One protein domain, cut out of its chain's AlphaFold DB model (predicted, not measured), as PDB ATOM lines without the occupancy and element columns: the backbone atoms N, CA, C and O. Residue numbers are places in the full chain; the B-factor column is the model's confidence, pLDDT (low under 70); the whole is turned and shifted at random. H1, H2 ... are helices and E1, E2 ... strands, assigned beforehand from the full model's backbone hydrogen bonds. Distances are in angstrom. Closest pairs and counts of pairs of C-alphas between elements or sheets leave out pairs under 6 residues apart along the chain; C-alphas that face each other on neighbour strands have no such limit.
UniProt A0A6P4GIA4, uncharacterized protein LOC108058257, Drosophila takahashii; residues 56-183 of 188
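AT A GLANCE: This is residues 56 to 183 of the 188 residues of the protein "uncharacterized protein LOC108058257" of Drosophila takahashii (UniProt A0A6P4GIA4). The model is a long rod of two lobes placed end to end, each lobe made of two small two-stranded hairpins: E1 with E2 and E3 with E4 in the first, E5 with E6 and E7 with E8 in the second. The short helix H2 packs on E7, H1 lies away from the hairpins E1-E2 and E7-E8, and at one tip residues 74 to 79 stick out. The printed part has 128 residues, with elements in the order E1, E2, E3, E4, H1, E5, E6, E7, E8, H2; each of its four two-stranded sheets is antiparallel. The class is mixed, helices and strands, though only 55 residues are in named elements. The whole is loose, with a radius of gyration of the C-alphas of 18.3 A, and spans 67 by 25 by 24 A.

IN THESE COORDINATES: E1 is residues 63 to 66, from C-alpha 63 at (240.854, 203.032, 240.257), and E2 is residues 84 to 87. E3, residues 92 to 97, is 15.4 A long; E4, residues 100 to 105, is 11.9 A. H1, residues 116 to 125, is 14.1 A long and begins at C-alpha 116 at (230.567, 224.886, 247.402). E5 is residues 141 to 144 and E6 residues 153 to 156. E7, residues 161 to 165, measures 13.1 A, and E8, residues 170 to 174, 12.9 A. H2, residues 175 to 181, ends at C-alpha 181 at (240.505, 220.260, 231.834).

HOW THE PARTS SIT: In the hairpin of E1 and E2, N 64 and O 86 are 2.9 A apart, within hydrogen-bond range. The closest C-alphas of E1 and E3 are those of Phe 64 and Phe 94, 6.4 A apart. In the hairpin of E3 and E4, N 95 and O 102 are 3.0 A apart. In the hairpin of E5 and E6, N 142 and O 155 are 2.9 A apart. The closest C-alphas of E5 and E7 are those of Gln 141 and Phe 163, 6.4 A apart. In the hairpin of E7 and E8, N 164 and O 171 are 2.8 A apart. The closest C-alphas of E7 and H2 are those of Lys 161 and Trp 175, 5.3 A apart. H1 is apart from H2, and E3 is apart from E7. In H1 and H2 every O i to N i+4 pair is within hydrogen-bond range.

THE WHOLE: The C-alphas farthest apart, those of Ser 76 and Lys 149, are 67.7 A apart. The printed part has no cut. The links E1 to E2 and H1 to E5 are long. Residues 69 to 80 and 129 to 130 have a pLDDT under 70, against a mean of 89.4 for the printed part.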
ATOM      1  N   TRP A  56     249.225 204.596 244.439       93.12
ATOM      2  CA  TRP A  56     248.946 205.703 243.518       93.12
ATOM      3  C   TRP A  56     247.621 205.471 242.791       93.12
ATOM      4  O   TRP A  56     247.108 204.353 242.767       93.12
ATOM      5  N   GLY A  57     247.051 206.518 242.216       94.62
ATOM      6  CA  GLY A  57     245.788 206.484 241.496       94.62
ATOM      7  C   GLY A  57     245.958 206.234 240.004       94.62
ATOM      8  O   GLY A  57     247.018 206.464 239.421       94.62
ATOM      9  N   ASP A  58     244.883 205.787 239.369       95.69
ATOM     10  CA  ASP A  58     244.711 205.894 237.922       95.69
ATOM     11  C   ASP A  58     244.126 207.283 237.575       95.69
ATOM     12  O   ASP A  58     243.531 207.943 238.439       95.69
ATOM     13  N   PRO A  59     244.243 207.761 236.319       95.31
ATOM     14  CA  PRO A  59     243.425 208.874 235.856       95.31
ATOM     15  C   PRO A  59     241.928 208.696 236.158       95.31
ATOM     16  O   PRO A  59     241.283 209.688 236.520       95.31
ATOM     17  N   ASP A  60     241.394 207.470 236.032       96.56
ATOM     18  CA  ASP A  60     240.069 207.109 236.539       96.56
ATOM     19  C   ASP A  60     240.049 207.238 238.067       96.56
ATOM     20  O   ASP A  60     240.719 206.474 238.767       96.56
ATOM     21  N   PRO A  61     239.254 208.167 238.622       96.44
ATOM     22  CA  PRO A  61     239.222 208.395 240.055       96.44
ATOM     23  C   PRO A  61     238.707 207.188 240.845       96.44
ATOM     24  O   PRO A  61     238.892 207.144 242.056       96.44
ATOM     25  N   ASN A  62     238.067 206.208 240.211       96.94
ATOM     26  CA  ASN A  62     237.597 205.009 240.888       96.94
ATOM     27  C   ASN A  62     238.689 203.947 241.022       96.94
ATOM     28  O   ASN A  62     238.489 203.022 241.799       96.94
ATOM     29  N   ILE A  63     239.814 204.061 240.314       97.06
ATOM     30  CA  ILE A  63     240.854 203.032 240.257       97.06
ATOM     31  C   ILE A  63     242.117 203.519 240.972       97.06
ATOM     32  O   ILE A  63     242.549 204.664 240.837       97.06
ATOM     33  N   PHE A  64     242.734 202.628 241.740       96.00
ATOM     34  CA  PHE A  64     244.032 202.861 242.357       96.00
ATOM     35  C   PHE A  64     244.856 201.583 242.407       96.00
ATOM     36  O   PHE A  64     244.350 200.476 242.237       96.00
ATOM     37  N   TYR A  65     246.144 201.747 242.648       94.06
ATOM     38  CA  TYR A  65     247.124 200.682 242.644       94.06
ATOM     39  C   TYR A  65     247.817 200.630 243.993       94.06
ATOM     40  O   TYR A  65     248.199 201.667 244.533       94.06
ATOM     41  N   VAL A  66     247.994 199.425 244.528       91.75
ATOM     42  CA  VAL A  66     248.773 199.181 245.745       91.75
ATOM     43  C   VAL A  66     249.839 198.139 245.478       91.75
ATOM     44  O   VAL A  66     249.608 197.146 244.790       91.75
ATOM     45  N   CYS A  67     251.002 198.343 246.071       87.56
ATOM     46  CA  CYS A  67     252.038 197.329 246.126       87.56
ATOM     47  C   CYS A  67     251.855 196.456 247.359       87.56
ATOM     48  O   CYS A  67     251.524 196.956 248.435       87.56
ATOM     49  N   SER A  68     252.110 195.156 247.225       75.75
ATOM     50  CA  SER A  68     252.136 194.251 248.363       75.75
ATOM     51  C   SER A  68     253.470 193.500 248.465       75.75
ATOM     52  O   SER A  68     254.255 193.335 247.524       75.75
ATOM     53  N   ARG A  69     253.796 193.106 249.701       63.94
ATOM     54  CA  ARG A  69     255.057 192.427 250.037       63.94
ATOM     55  C   ARG A  69     255.099 190.987 249.511       63.94
ATOM     56  O   ARG A  69     256.175 190.429 249.346       63.94
ATOM     57  N   THR A  70     253.945 190.368 249.281       60.69
ATOM     58  CA  THR A  70     253.846 188.949 248.888       60.69
ATOM     59  C   THR A  70     254.125 188.693 247.404       60.69
ATOM     60  O   THR A  70     254.392 187.567 247.006       60.69
ATOM     61  N   ASP A  71     254.083 189.752 246.612       53.91
ATOM     62  CA  ASP A  71     254.123 189.831 245.149       53.91
ATOM     63  C   ASP A  71     255.434 190.478 244.668       53.91
ATOM     64  O   ASP A  71     255.803 190.372 243.504       53.91
ATOM     65  N   SER A  72     256.197 191.051 245.603       49.94
ATOM     66  CA  SER A  72     257.596 191.473 245.448       49.94
ATOM     67  C   SER A  72     258.602 190.358 245.794       49.94
ATOM     68  O   SER A  72     259.795 190.617 245.921       49.94
ATOM     69  N   ALA A  73     258.127 189.114 245.941       48.59
ATOM     70  CA  ALA A  73     258.897 187.970 246.431       48.59
ATOM     71  C   ALA A  73     259.242 186.916 245.357       48.59
ATOM     72  O   ALA A  73     259.391 185.738 245.680       48.59
ATOM     73  N   SER A  74     259.436 187.298 244.090       46.31
ATOM     74  CA  SER A  74     260.386 186.542 243.260       46.31
ATOM     75  C   SER A  74     261.793 187.051 243.592       46.31
ATOM     76  O   SER A  74     262.304 187.954 242.937       46.31
ATOM     77  N   GLU A  75     262.372 186.495 244.662       50.16
ATOM     78  CA  GLU A  75     263.618 186.863 245.372       50.16
ATOM     79  C   GLU A  75     264.922 186.952 244.538       50.16
ATOM     80  O   GLU A  75     266.015 186.961 245.103       50.16
ATOM     81  N   SER A  76     264.876 187.024 243.208       51.91
ATOM     82  CA  SER A  76     266.094 186.991 242.390       51.91
ATOM     83  C   SER A  76     266.059 187.801 241.099       51.91
ATOM     84  O   SER A  76     266.948 187.610 240.274       51.91
ATOM     85  N   ASP A  77     265.068 188.665 240.893       51.22
ATOM     86  CA  ASP A  77     264.999 189.482 239.683       51.22
ATOM     87  C   ASP A  77     264.751 190.939 240.074       51.22
ATOM     88  O   ASP A  77     263.879 191.226 240.889       51.22
ATOM     89  N   ASP A  78     265.517 191.864 239.495       56.12
ATOM     90  CA  ASP A  78     265.447 193.334 239.666       56.12
ATOM     91  C   ASP A  78     264.130 193.931 239.096       56.12
ATOM     92  O   ASP A  78     264.009 195.108 238.757       56.12
ATOM     93  N   SER A  79     263.125 193.069 238.956       55.59
ATOM     94  CA  SER A  79     261.817 193.262 238.363       55.59
ATOM     95  C   SER A  79     260.835 193.524 239.504       55.59
ATOM     96  O   SER A  79     260.222 192.597 240.031       55.59
ATOM     97  N   GLY A  80     260.738 194.781 239.949       61.94
ATOM     98  CA  GLY A  80     259.819 195.196 241.016       61.94
ATOM     99  C   GLY A  80     258.414 194.601 240.838       61.94
ATOM    100  O   GLY A  80     257.910 194.533 239.718       61.94
ATOM    101  N   GLY A  81     257.807 194.145 241.941       71.19
ATOM    102  CA  GLY A  81     256.539 193.403 241.927       71.19
ATOM    103  C   GLY A  81     255.425 194.102 241.136       71.19
ATOM    104  O   GLY A  81     255.406 195.331 241.013       71.19
ATOM    105  N   GLN A  82     254.498 193.313 240.585       79.31
ATOM    106  CA  GLN A  82     253.342 193.858 239.872       79.31
ATOM    107  C   GLN A  82     252.346 194.470 240.864       79.31
ATOM    108  O   GLN A  82     251.971 193.795 241.822       79.31
ATOM    109  N   PRO A  83     251.886 195.713 240.646       87.56
ATOM    110  CA  PRO A  83     250.898 196.324 241.519       87.56
ATOM    111  C   PRO A  83     249.530 195.661 241.388       87.56
ATOM    112  O   PRO A  83     249.106 195.261 240.301       87.56
ATOM    113  N   LEU A  84     248.801 195.621 242.500       89.19
ATOM    114  CA  LEU A  84     247.403 195.224 242.525       89.19
ATOM    115  C   LEU A  84     246.523 196.429 242.193       89.19
ATOM    116  O   LEU A  84     246.533 197.423 242.919       89.19
ATOM    117  N   GLN A  85     245.733 196.312 241.128       93.50
ATOM    118  CA  GLN A  85     244.682 197.269 240.805       93.50
ATOM    119  C   GLN A  85     243.450 197.019 241.682       93.50
ATOM    120  O   GLN A  85     242.974 195.890 241.798       93.50
ATOM    121  N   LEU A  86     242.931 198.083 242.279       95.31
ATOM    122  CA  LEU A  86     241.781 198.094 243.171       95.31
ATOM    123  C   LEU A  86     240.821 199.220 242.783       95.31
ATOM    124  O   LEU A  86     241.202 200.174 242.106       95.31
ATOM    125  N   GLU A  87     239.583 199.118 243.264       97.38
ATOM    126  CA  GLU A  87     238.554 200.134 243.064       97.38
ATOM    127  C   GLU A  87     238.124 200.774 244.387       97.38
ATOM    128  O   GLU A  87     238.022 200.113 245.428       97.38
ATOM    129  N   CYS A  88     237.858 202.077 244.359       97.62
ATOM    130  CA  CYS A  88     237.253 202.776 245.480       97.62
ATOM    131  C   CYS A  88     235.775 202.377 245.647       97.62
ATOM    132  O   CYS A  88     235.076 202.133 244.665       97.62
ATOM    133  N   PRO A  89     235.248 202.348 246.889       97.62
ATOM    134  CA  PRO A  89     233.826 202.109 247.114       97.62
ATOM    135  C   PRO A  89     232.939 203.157 246.416       97.62
ATOM    136  O   PRO A  89     233.365 204.307 246.286       97.62
ATOM    137  N   PRO A  90     231.681 202.822 246.070       94.69
ATOM    138  CA  PRO A  90     230.764 203.754 245.414       94.69
ATOM    139  C   PRO A  90     230.631 205.105 246.136       94.69
ATOM    140  O   PRO A  90     230.543 205.161 247.366       94.69
ATOM    141  N   GLY A  91     230.593 206.195 245.362       95.56
ATOM    142  CA  GLY A  91     230.521 207.575 245.867       95.56
ATOM    143  C   GLY A  91     231.851 208.133 246.394       95.56
ATOM    144  O   GLY A  91     231.877 209.202 247.015       95.56
ATOM    145  N   ARG A  92     232.955 207.411 246.183       97.69
ATOM    146  CA  ARG A  92     234.311 207.808 246.572       97.69
ATOM    147  C   ARG A  92     235.241 207.663 245.378       97.69
ATOM    148  O   ARG A  92     235.018 206.812 244.526       97.69
ATOM    149  N   GLY A  93     236.315 208.437 245.389       97.00
ATOM    150  CA  GLY A  93     237.412 208.289 244.445       97.00
ATOM    151  C   GLY A  93     238.764 208.456 245.126       97.00
ATOM    152  O   GLY A  93     238.865 209.055 246.204       97.00
ATOM    153  N   PHE A  94     239.792 207.902 244.500       97.50
ATOM    154  CA  PHE A  94     241.168 207.990 244.933       97.50
ATOM    155  C   PHE A  94     241.693 209.411 244.749       97.50
ATOM    156  O   PHE A  94     241.552 210.026 243.689       97.50
ATOM    157  N   PHE A  95     242.302 209.925 245.810       96.94
ATOM    158  CA  PHE A  95     242.921 211.236 245.842       96.94
ATOM    159  C   PHE A  95     244.297 211.117 246.494       96.94
ATOM    160  O   PHE A  95     244.430 210.525 247.569       96.94
ATOM    161  N   SER A  96     245.306 211.696 245.852       95.88
ATOM    162  CA  SER A  96     246.680 211.748 246.350       95.88
ATOM    163  C   SER A  96     247.197 213.171 246.223       95.88
ATOM    164  O   SER A  96     247.433 213.655 245.125       95.88
ATOM    165  N   GLY A  97     247.318 213.884 247.339       94.56
ATOM    166  CA  GLY A  97     247.780 215.270 247.341       94.56
ATOM    167  C   GLY A  97     247.231 216.072 248.511       94.56
ATOM    168  O   GLY A  97     246.364 215.615 249.248       94.56
ATOM    169  N   LEU A  98     247.757 217.281 248.718       95.38
ATOM    170  CA  LEU A  98     247.296 218.215 249.763       95.38
ATOM    171  C   LEU A  98     247.219 217.604 251.184       95.38
ATOM    172  O   LEU A  98     246.418 218.038 252.006       95.38
ATOM    173  N   GLY A  99     248.050 216.598 251.481       95.19
ATOM    174  CA  GLY A  99     248.053 215.878 252.763       95.19
ATOM    175  C   GLY A  99     247.060 214.713 252.864       95.19
ATOM    176  O   GLY A  99     246.968 214.090 253.919       95.19
ATOM    177  N   TYR A 100     246.350 214.393 251.784       95.94
ATOM    178  CA  TYR A 100     245.409 213.282 251.688       95.94
ATOM    179  C   TYR A 100     245.952 212.177 250.782       95.94
ATOM    180  O   TYR A 100     246.606 212.450 249.777       95.94
ATOM    181  N   LEU A 101     245.653 210.929 251.142       95.25
ATOM    182  CA  LEU A 101     246.016 209.748 250.370       95.25
ATOM    183  C   LEU A 101     244.948 208.662 250.564       95.25
ATOM    184  O   LEU A 101     244.728 208.206 251.687       95.25
ATOM    185  N   GLY A 102     244.293 208.247 249.478       96.06
ATOM    186  CA  GLY A 102     243.329 207.141 249.460       96.06
ATOM    187  C   GLY A 102     241.932 207.522 248.960       96.06
ATOM    188  O   GLY A 102     241.721 208.585 248.383       96.06
ATOM    189  N   CYS A 103     240.957 206.635 249.184       97.75
ATOM    190  CA  CYS A 103     239.579 206.822 248.719       97.75
ATOM    191  C   CYS A 103     238.795 207.817 249.595       97.75
ATOM    192  O   CYS A 103     238.318 207.491 250.694       97.75
ATOM    193  N   LEU A 104     238.579 209.021 249.076       97.81
ATOM    194  CA  LEU A 104     237.785 210.072 249.710       97.81
ATOM    195  C   LEU A 104     236.393 210.170 249.072       97.81
ATOM    196  O   LEU A 104     236.273 209.970 247.864       97.81
ATOM    197  N   PRO A 105     235.336 210.503 249.837       97.19
ATOM    198  CA  PRO A 105     234.058 210.892 249.245       97.19
ATOM    199  C   PRO A 105     234.250 212.060 248.275       97.19
ATOM    200  O   PRO A 105     234.937 213.020 248.619       97.19
ATOM    201  N   TYR A 106     233.615 212.021 247.102       96.00
ATOM    202  CA  TYR A 106     233.764 213.082 246.093       96.00
ATOM    203  C   TYR A 106     233.392 214.471 246.636       96.00
ATOM    204  O   TYR A 106     234.103 215.457 246.444       96.00
ATOM    205  N   ALA A 107     232.345 214.529 247.463       93.12
ATOM    206  CA  ALA A 107     231.920 215.732 248.176       93.12
ATOM    207  C   ALA A 107     232.896 216.216 249.271       93.12
ATOM    208  O   ALA A 107     232.606 217.196 249.950       93.12
ATOM    209  N   GLN A 108     234.042 215.565 249.462       94.69
ATOM    210  CA  GLN A 108     235.096 215.965 250.403       94.69
ATOM    211  C   GLN A 108     236.458 216.121 249.720       94.69
ATOM    212  O   GLN A 108     237.458 216.345 250.397       94.69
ATOM    213  N   TRP A 109     236.514 215.997 248.391       95.19
ATOM    214  CA  TRP A 109     237.745 216.208 247.650       95.19
ATOM    215  C   TRP A 109     238.257 217.644 247.833       95.19
ATOM    216  O   TRP A 109     237.502 218.583 247.579       95.19
ATOM    217  N   PRO A 110     239.518 217.845 248.251       93.19
ATOM    218  CA  PRO A 110     240.068 219.190 248.440       93.19
ATOM    219  C   PRO A 110     240.310 219.960 247.129       93.19
ATOM    220  O   PRO A 110     240.456 221.179 247.152       93.19
ATOM    221  N   ALA A 111     240.370 219.257 245.995       93.62
ATOM    222  CA  ALA A 111     240.539 219.807 244.651       93.62
ATOM    223  C   ALA A 111     239.703 219.000 243.637       93.62
ATOM    224  O   ALA A 111     239.103 217.990 243.995       93.62
ATOM    225  N   CYS A 112     239.678 219.417 242.366       92.44
ATOM    226  CA  CYS A 112     239.050 218.653 241.268       92.44
ATOM    227  C   CYS A 112     237.531 218.521 241.348       92.44
ATOM    228  O   CYS A 112     236.955 217.536 240.893       92.44
ATOM    229  N   ARG A 113     236.887 219.535 241.921       91.62
ATOM    230  CA  ARG A 113     235.435 219.631 242.063       91.62
ATOM    231  C   ARG A 113     234.982 221.088 241.960       91.62
ATOM    232  O   ARG A 113     235.796 221.988 242.185       91.62
ATOM    233  N   PRO A 114     233.690 221.337 241.702       91.12
ATOM    234  CA  PRO A 114     233.107 222.656 241.906       91.12
ATOM    235  C   PRO A 114     233.277 223.113 243.359       91.12
ATOM    236  O   PRO A 114     233.158 222.305 244.295       91.12
ATOM    237  N   SER A 115     233.518 224.412 243.547       90.62
ATOM    238  CA  SER A 115     233.439 225.025 244.878       90.62
ATOM    239  C   SER A 115     232.017 224.921 245.432       90.62
ATOM    240  O   SER A 115     231.043 224.806 244.678       90.62
ATOM    241  N   GLU A 116     231.882 224.940 246.757       90.88
ATOM    242  CA  GLU A 116     230.567 224.886 247.402       90.88
ATOM    243  C   GLU A 116     229.713 226.098 247.024       90.88
ATOM    244  O   GLU A 116     228.517 225.955 246.781       90.88
ATOM    245  N   GLU A 117     230.336 227.266 246.881       91.69
ATOM    246  CA  GLU A 117     229.678 228.500 246.466       91.69
ATOM    247  C   GLU A 117     229.151 228.413 245.031       91.69
ATOM    248  O   GLU A 117     228.011 228.802 244.779       91.69
ATOM    249  N   GLN A 118     229.945 227.874 244.096       90.19
ATOM    250  CA  GLN A 118     229.501 227.657 242.714       90.19
ATOM    251  C   GLN A 118     228.321 226.691 242.660       90.19
ATOM    252  O   GLN A 118     227.317 226.983 242.016       90.19
ATOM    253  N   LEU A 119     228.414 225.564 243.368       90.31
ATOM    254  CA  LEU A 119     227.339 224.578 243.388       90.31
ATOM    255  C   LEU A 119     226.060 225.148 244.015       90.31
ATOM    256  O   LEU A 119     224.972 224.940 243.481       90.31
ATOM    257  N   ALA A 120     226.175 225.889 245.118       91.38
ATOM    258  CA  ALA A 120     225.037 226.535 245.764       91.38
ATOM    259  C   ALA A 120     224.387 227.592 244.860       91.38
ATOM    260  O   ALA A 120     223.161 227.675 244.813       91.38
ATOM    261  N   ALA A 121     225.187 228.372 244.125       90.50
ATOM    262  CA  ALA A 121     224.689 229.368 243.184       90.50
ATOM    263  C   ALA A 121     223.911 228.728 242.022       90.50
ATOM    264  O   ALA A 121     222.797 229.162 241.736       90.50
ATOM    265  N   GLU A 122     224.449 227.672 241.404       90.75
ATOM    266  CA  GLU A 122     223.777 226.934 240.322       90.75
ATOM    267  C   GLU A 122     222.482 226.266 240.817       90.75
ATOM    268  O   GLU A 122     221.429 226.374 240.191       90.75
ATOM    269  N   LEU A 123     222.515 225.641 242.000       88.88
ATOM    270  CA  LEU A 123     221.326 225.029 242.602       88.88
ATOM    271  C   LEU A 123     220.248 226.060 242.964       88.88
ATOM    272  O   LEU A 123     219.063 225.774 242.805       88.88
ATOM    273  N   ALA A 124     220.640 227.243 243.442       89.88
ATOM    274  CA  ALA A 124     219.711 228.325 243.759       89.88
ATOM    275  C   ALA A 124     219.121 228.978 242.500       89.88
ATOM    276  O   ALA A 124     217.953 229.359 242.510       89.88
ATOM    277  N   ALA A 125     219.910 229.095 241.426       88.75
ATOM    278  CA  ALA A 125     219.448 229.591 240.131       88.75
ATOM    279  C   ALA A 125     218.502 228.601 239.429       88.75
ATOM    280  O   ALA A 125     217.627 229.010 238.663       88.75
ATOM    281  N   GLY A 126     218.664 227.301 239.690       86.88
ATOM    282  CA  GLY A 126     217.798 226.254 239.161       86.88
ATOM    283  C   GLY A 126     217.714 226.295 237.632       86.88
ATOM    284  O   GLY A 126     218.724 226.357 236.939       86.88
ATOM    285  N   CYS A 127     216.496 226.256 237.093       90.50
ATOM    286  CA  CYS A 127     216.252 226.290 235.648       90.50
ATOM    287  C   CYS A 127     215.633 227.614 235.174       90.50
ATOM    288  O   CYS A 127     214.835 227.626 234.236       90.50
ATOM    289  N   ASP A 128     215.953 228.729 235.835       83.25
ATOM    290  CA  ASP A 128     215.306 230.025 235.581       83.25
ATOM    291  C   ASP A 128     215.858 230.797 234.359       83.25
ATOM    292  O   ASP A 128     215.250 231.783 233.941       83.25
ATOM    293  N   SER A 129     216.963 230.362 233.740       64.50
ATOM    294  CA  SER A 129     217.538 230.976 232.522       64.50
ATOM    295  C   SER A 129     218.266 229.943 231.642       64.50
ATOM    296  O   SER A 129     218.082 228.751 231.870       64.50
ATOM    297  N   ASP A 130     219.042 230.375 230.630       65.25
ATOM    298  CA  ASP A 130     219.887 229.526 229.759       65.25
ATOM    299  C   ASP A 130     220.996 228.816 230.566       65.25
ATOM    300  O   ASP A 130     222.192 229.106 230.454       65.25
ATOM    301  N   THR A 131     220.597 227.879 231.421       77.12
ATOM    302  CA  THR A 131     221.502 227.099 232.249       77.12
ATOM    303  C   THR A 131     222.059 225.960 231.415       77.12
ATOM    304  O   THR A 131     221.425 224.940 231.136       77.12
ATOM    305  N   ARG A 132     223.297 226.169 230.967       90.06
ATOM    306  CA  ARG A 132     224.142 225.088 230.457       90.06
ATOM    307  C   ARG A 132     224.289 224.029 231.557       90.06
ATOM    308  O   ARG A 132     224.247 224.394 232.728       90.06
ATOM    309  N   PRO A 133     224.487 222.747 231.213       94.19
ATOM    310  CA  PRO A 133     224.681 221.721 232.226       94.19
ATOM    311  C   PRO A 133     225.876 222.061 233.126       94.19
ATOM    312  O   PRO A 133     226.896 222.554 232.635       94.19
ATOM    313  N   TRP A 134     225.756 221.788 234.423       94.31
ATOM    314  CA  TRP A 134     226.788 222.105 235.413       94.31
ATOM    315  C   TRP A 134     227.210 220.872 236.204       94.31
ATOM    316  O   TRP A 134     226.468 219.898 236.345       94.31
ATOM    317  N   ALA A 135     228.446 220.906 236.695       94.69
ATOM    318  CA  ALA A 135     229.060 219.776 237.372       94.69
ATOM    319  C   ALA A 135     228.436 219.537 238.753       94.69
ATOM    320  O   ALA A 135     228.120 220.477 239.486       94.69
ATOM    321  N   SER A 136     228.289 218.263 239.111       95.56
ATOM    322  CA  SER A 136     227.966 217.852 240.475       95.56
ATOM    323  C   SER A 136     229.254 217.616 241.288       95.56
ATOM    324  O   SER A 136     230.348 217.638 240.718       95.56
ATOM    325  N   PRO A 137     229.166 217.375 242.611       94.44
ATOM    326  CA  PRO A 137     230.312 216.901 243.385       94.44
ATOM    327  C   PRO A 137     230.889 215.576 242.876       94.44
ATOM    328  O   PRO A 137     232.100 215.402 242.936       94.44
ATOM    329  N   ASP A 138     230.044 214.651 242.406       96.19
ATOM    330  CA  ASP A 138     230.496 213.410 241.776       96.19
ATOM    331  C   ASP A 138     230.966 213.729 240.346       96.19
ATOM    332  O   ASP A 138     230.184 214.266 239.551       96.19
ATOM    333  N   PRO A 139     232.225 213.419 239.996       96.56
ATOM    334  CA  PRO A 139     232.803 213.812 238.723       96.56
ATOM    335  C   PRO A 139     232.173 213.085 237.529       96.56
ATOM    336  O   PRO A 139     232.282 213.585 236.414       96.56
ATOM    337  N   ASN A 140     231.495 211.946 237.718       97.06
ATOM    338  CA  ASN A 140     230.731 211.283 236.658       97.06
ATOM    339  C   ASN A 140     229.332 211.895 236.476       97.06
ATOM    340  O   ASN A 140     228.672 211.605 235.478       97.06
ATOM    341  N   GLN A 141     228.866 212.741 237.396       97.50
ATOM    342  CA  GLN A 141     227.505 213.265 237.385       97.50
ATOM    343  C   GLN A 141     227.436 214.768 237.114       97.50
ATOM    344  O   GLN A 141     228.322 215.555 237.450       97.50
ATOM    345  N   PHE A 142     226.322 215.181 236.522       97.12
ATOM    346  CA  PHE A 142     226.044 216.567 236.180       97.12
ATOM    347  C   PHE A 142     224.552 216.860 236.238       97.12
ATOM    348  O   PHE A 142     223.714 215.966 236.130       97.12
ATOM    349  N   TYR A 143     224.224 218.133 236.387       96.06
ATOM    350  CA  TYR A 143     222.852 218.607 236.377       96.06
ATOM    351  C   TYR A 143     222.486 219.173 235.006       96.06
ATOM    352  O   TYR A 143     223.291 219.849 234.363       96.06
ATOM    353  N   LEU A 144     221.259 218.908 234.564       94.94
ATOM    354  CA  LEU A 144     220.691 219.427 233.322       94.94
ATOM    355  C   LEU A 144     219.258 219.905 233.553       94.94
ATOM    356  O   LEU A 144     218.449 219.213 234.173       94.94
ATOM    357  N   CYS A 145     218.917 221.052 232.974       93.81
ATOM    358  CA  CYS A 145     217.556 221.566 232.967       93.81
ATOM    359  C   CYS A 145     216.757 221.023 231.771       93.81
ATOM    360  O   CYS A 145     217.103 221.318 230.628       93.81
ATOM    361  N   PRO A 146     215.669 220.256 231.991       92.00
ATOM    362  CA  PRO A 146     214.841 219.745 230.896       92.00
ATOM    363  C   PRO A 146     213.924 220.821 230.292       92.00
ATOM    364  O   PRO A 146     213.336 220.614 229.233       92.00
ATOM    365  N   GLY A 147     213.781 221.965 230.963       89.94
ATOM    366  CA  GLY A 147     213.027 223.114 230.485       89.94
ATOM    367  C   GLY A 147     213.030 224.266 231.495       89.94
ATOM    368  O   GLY A 147     213.507 224.092 232.621       89.94
ATOM    369  N   PRO A 148     212.487 225.435 231.119       88.56
ATOM    370  CA  PRO A 148     212.434 226.601 231.994       88.56
ATOM    371  C   PRO A 148     211.642 226.313 233.273       88.56
ATOM    372  O   PRO A 148     210.542 225.761 233.206       88.56
ATOM    373  N   LYS A 149     212.180 226.722 234.428       87.19
ATOM    374  CA  LYS A 149     211.596 226.532 235.771       87.19
ATOM    375  C   LYS A 149     211.342 225.070 236.165       87.19
ATOM    376  O   LYS A 149     210.604 224.808 237.114       87.19
ATOM    377  N   ALA A 150     211.900 224.113 235.426       90.50
ATOM    378  CA  ALA A 150     211.828 222.708 235.791       90.50
ATOM    379  C   ALA A 150     212.781 222.395 236.955       90.50
ATOM    380  O   ALA A 150     213.694 223.158 237.260       90.50
ATOM    381  N   THR A 151     212.592 221.241 237.589       91.50
ATOM    382  CA  THR A 151     213.579 220.711 238.533       91.50
ATOM    383  C   THR A 151     214.802 220.208 237.754       91.50
ATOM    384  O   THR A 151     214.613 219.430 236.811       91.50
ATOM    385  N   PRO A 152     216.036 220.597 238.127       93.88
ATOM    386  CA  PRO A 152     217.244 220.055 237.514       93.88
ATOM    387  C   PRO A 152     217.299 218.530 237.637       93.88
ATOM    388  O   PRO A 152     217.044 217.967 238.704       93.88
ATOM    389  N   LEU A 153     217.650 217.858 236.545       95.19
ATOM    390  CA  LEU A 153     217.870 216.417 236.516       95.19
ATOM    391  C   LEU A 153     219.342 216.128 236.783       95.19
ATOM    392  O   LEU A 153     220.200 216.704 236.120       95.19
ATOM    393  N   LEU A 154     219.623 215.219 237.714       96.75
ATOM    394  CA  LEU A 154     220.962 214.675 237.926       96.75
ATOM    395  C   LEU A 154     221.169 213.494 236.973       96.75
ATOM    396  O   LEU A 154     220.419 212.518 237.015       96.75
ATOM    397  N   LEU A 155     222.163 213.605 236.101       97.69
ATOM    398  CA  LEU A 155     222.493 212.638 235.061       97.69
ATOM    399  C   LEU A 155     223.947 212.184 235.207       97.69
ATOM    400  O   LEU A 155     224.757 212.878 235.815       97.69
ATOM    401  N   SER A 156     224.273 211.036 234.616       97.94
ATOM    402  CA  SER A 156     225.625 210.468 234.595       97.94
ATOM    403  C   SER A 156     226.216 210.485 233.190       97.94
ATOM    404  O   SER A 156     225.520 210.244 232.202       97.94
ATOM    405  N   CYS A 157     227.522 210.709 233.104       98.00
ATOM    406  CA  CYS A 157     228.312 210.397 231.924       98.00
ATOM    407  C   CYS A 157     228.380 208.878 231.702       98.00
ATOM    408  O   CYS A 157     228.251 208.089 232.639       98.00
ATOM    409  N   SER A 158     228.623 208.453 230.458       97.06
ATOM    410  CA  SER A 158     228.929 207.044 230.174       97.06
ATOM    411  C   SER A 158     230.169 206.581 230.952       97.06
ATOM    412  O   SER A 158     231.009 207.407 231.310       97.06
ATOM    413  N   GLY A 159     230.316 205.268 231.161       94.25
ATOM    414  CA  GLY A 159     231.485 204.696 231.842       94.25
ATOM    415  C   GLY A 159     232.823 205.188 231.267       94.25
ATOM    416  O   GLY A 159     232.924 205.449 230.065       94.25
ATOM    417  N   GLY A 160     233.822 205.347 232.141       94.94
ATOM    418  CA  GLY A 160     235.160 205.844 231.791       94.94
ATOM    419  C   GLY A 160     235.263 207.363 231.580       94.94
ATOM    420  O   GLY A 160     236.274 207.839 231.060       94.94
ATOM    421  N   LYS A 161     234.219 208.134 231.924       97.69
ATOM    422  CA  LYS A 161     234.161 209.579 231.666       97.69
ATOM    423  C   LYS A 161     233.725 210.397 232.875       97.69
ATOM    424  O   LYS A 161     232.834 209.994 233.626       97.69
ATOM    425  N   GLY A 162     234.277 211.604 232.951       97.19
ATOM    426  CA  GLY A 162     233.881 212.659 233.876       97.19
ATOM    427  C   GLY A 162     233.268 213.856 233.157       97.19
ATOM    428  O   GLY A 162     233.570 214.122 231.992       97.19
ATOM    429  N   PHE A 163     232.411 214.596 233.846       97.81
ATOM    430  CA  PHE A 163     231.793 215.802 233.327       97.81
ATOM    431  C   PHE A 163     232.695 217.025 233.534       97.81
ATOM    432  O   PHE A 163     233.198 217.281 234.627       97.81
ATOM    433  N   VAL A 164     232.880 217.799 232.468       96.38
ATOM    434  CA  VAL A 164     233.597 219.074 232.448       96.38
ATOM    435  C   VAL A 164     232.586 220.180 232.167       96.38
ATOM    436  O   VAL A 164     231.815 220.085 231.215       96.38
ATOM    437  N   ALA A 165     232.621 221.247 232.961       93.56
ATOM    438  CA  ALA A 165     231.949 222.504 232.650       93.56
ATOM    439  C   ALA A 165     232.882 223.669 232.977       93.56
ATOM    440  O   ALA A 165     233.012 224.079 234.130       93.56
ATOM    441  N   ASN A 166     233.544 224.191 231.949       90.25
ATOM    442  CA  ASN A 166     234.352 225.400 232.028       90.25
ATOM    443  C   ASN A 166     233.958 226.370 230.896       90.25
ATOM    444  O   ASN A 166     232.949 226.182 230.211       90.25
ATOM    445  N   SER A 167     234.707 227.459 230.726       88.69
ATOM    446  CA  SER A 167     234.417 228.464 229.696       88.69
ATOM    447  C   SER A 167     234.595 227.958 228.262       88.69
ATOM    448  O   SER A 167     234.011 228.540 227.350       88.69
ATOM    449  N   GLU A 168     235.396 226.912 228.057       90.19
ATOM    450  CA  GLU A 168     235.806 226.410 226.742       90.19
ATOM    451  C   GLU A 168     235.053 225.137 226.340       90.19
ATOM    452  O   GLU A 168     234.699 224.961 225.174       90.19
ATOM    453  N   VAL A 169     234.798 224.249 227.302       92.44
ATOM    454  CA  VAL A 169     234.249 222.910 227.095       92.44
ATOM    455  C   VAL A 169     233.149 222.633 228.114       92.44
ATOM    456  O   VAL A 169     233.313 222.843 229.317       92.44
ATOM    457  N   VAL A 170     232.029 222.106 227.616       95.12
ATOM    458  CA  VAL A 170     230.931 221.579 228.431       95.12
ATOM    459  C   VAL A 170     230.556 220.198 227.905       95.12
ATOM    460  O   VAL A 170     230.198 220.064 226.734       95.12
ATOM    461  N   GLY A 171     230.642 219.171 228.749       96.75
ATOM    462  CA  GLY A 171     230.288 217.799 228.391       96.75
ATOM    463  C   GLY A 171     231.131 216.733 229.086       96.75
ATOM    464  O   GLY A 171     231.995 217.024 229.908       96.75
ATOM    465  N   CYS A 172     230.872 215.474 228.740       98.00
ATOM    466  CA  CYS A 172     231.612 214.328 229.261       98.00
ATOM    467  C   CYS A 172     232.925 214.116 228.493       98.00
ATOM    468  O   CYS A 172     232.920 214.059 227.263       98.00
ATOM    469  N   ALA A 173     234.027 213.932 229.212       97.88
ATOM    470  CA  ALA A 173     235.357 213.665 228.675       97.88
ATOM    471  C   ALA A 173     235.966 212.426 229.342       97.88
ATOM    472  O   ALA A 173     235.638 212.118 230.485       97.88
ATOM    473  N   ASP A 174     236.856 211.716 228.644       97.69
ATOM    474  CA  ASP A 174     237.611 210.608 229.247       97.69
ATOM    475  C   ASP A 174     238.443 211.102 230.434       97.69
ATOM    476  O   ASP A 174     238.898 212.248 230.437       97.69
ATOM    477  N   TRP A 175     238.665 210.251 231.435       97.06
ATOM    478  CA  TRP A 175     239.236 210.671 232.720       97.06
ATOM    479  C   TRP A 175     240.556 211.442 232.629       97.06
ATOM    480  O   TRP A 175     240.719 212.467 233.293       97.06
ATOM    481  N   ALA A 176     241.467 211.031 231.743       95.81
ATOM    482  CA  ALA A 176     242.716 211.755 231.505       95.81
ATOM    483  C   ALA A 176     242.482 213.180 230.966       95.81
ATOM    484  O   ALA A 176     243.147 214.134 231.373       95.81
ATOM    485  N   GLN A 177     241.512 213.354 230.062       96.62
ATOM    486  CA  GLN A 177     241.135 214.673 229.560       96.62
ATOM    487  C   GLN A 177     240.390 215.479 230.628       96.62
ATOM    488  O   GLN A 177     240.644 216.672 230.760       96.62
ATOM    489  N   TRP A 178     239.509 214.844 231.401       96.50
ATOM    490  CA  TRP A 178     238.797 215.472 232.511       96.50
ATOM    491  C   TRP A 178     239.770 216.058 233.547       96.50
ATOM    492  O   TRP A 178     239.680 217.246 233.861       96.50
ATOM    493  N   ARG A 179     240.776 215.278 233.979       95.50
ATOM    494  CA  ARG A 179     241.856 215.734 234.875       95.50
ATOM    495  C   ARG A 179     242.578 216.953 234.298       95.50
ATOM    496  O   ARG A 179     242.734 217.946 234.999       95.50
ATOM    497  N   ARG A 180     242.958 216.919 233.017       95.75
ATOM    498  CA  ARG A 180     243.618 218.048 232.335       95.75
ATOM    499  C   ARG A 180     242.742 219.304 232.300       95.75
ATOM    500  O   ARG A 180     243.217 220.395 232.597       95.75
ATOM    501  N   GLN A 181     241.464 219.154 231.953       95.69
ATOM    502  CA  GLN A 181     240.505 220.260 231.834       95.69
ATOM    503  C   GLN A 181     240.186 220.924 233.180       95.69
ATOM    504  O   GLN A 181     239.888 222.116 233.215       95.69
ATOM    505  N   LEU A 182     240.269 220.169 234.279       93.12
ATOM    506  CA  LEU A 182     240.129 220.686 235.643       93.12
ATOM    507  C   LEU A 182     241.466 221.005 236.327       93.12
ATOM    508  O   LEU A 182     241.459 221.357 237.501       93.12
ATOM    509  N   GLN A 183     242.592 220.900 235.609       93.69
ATOM    510  CA  GLN A 183     243.942 221.150 236.138       93.69
ATOM    511  C   GLN A 183     244.249 220.304 237.383       93.69
ATOM    512  O   GLN A 183     244.678 220.789 238.425       93.69
TER     513      GLN A 183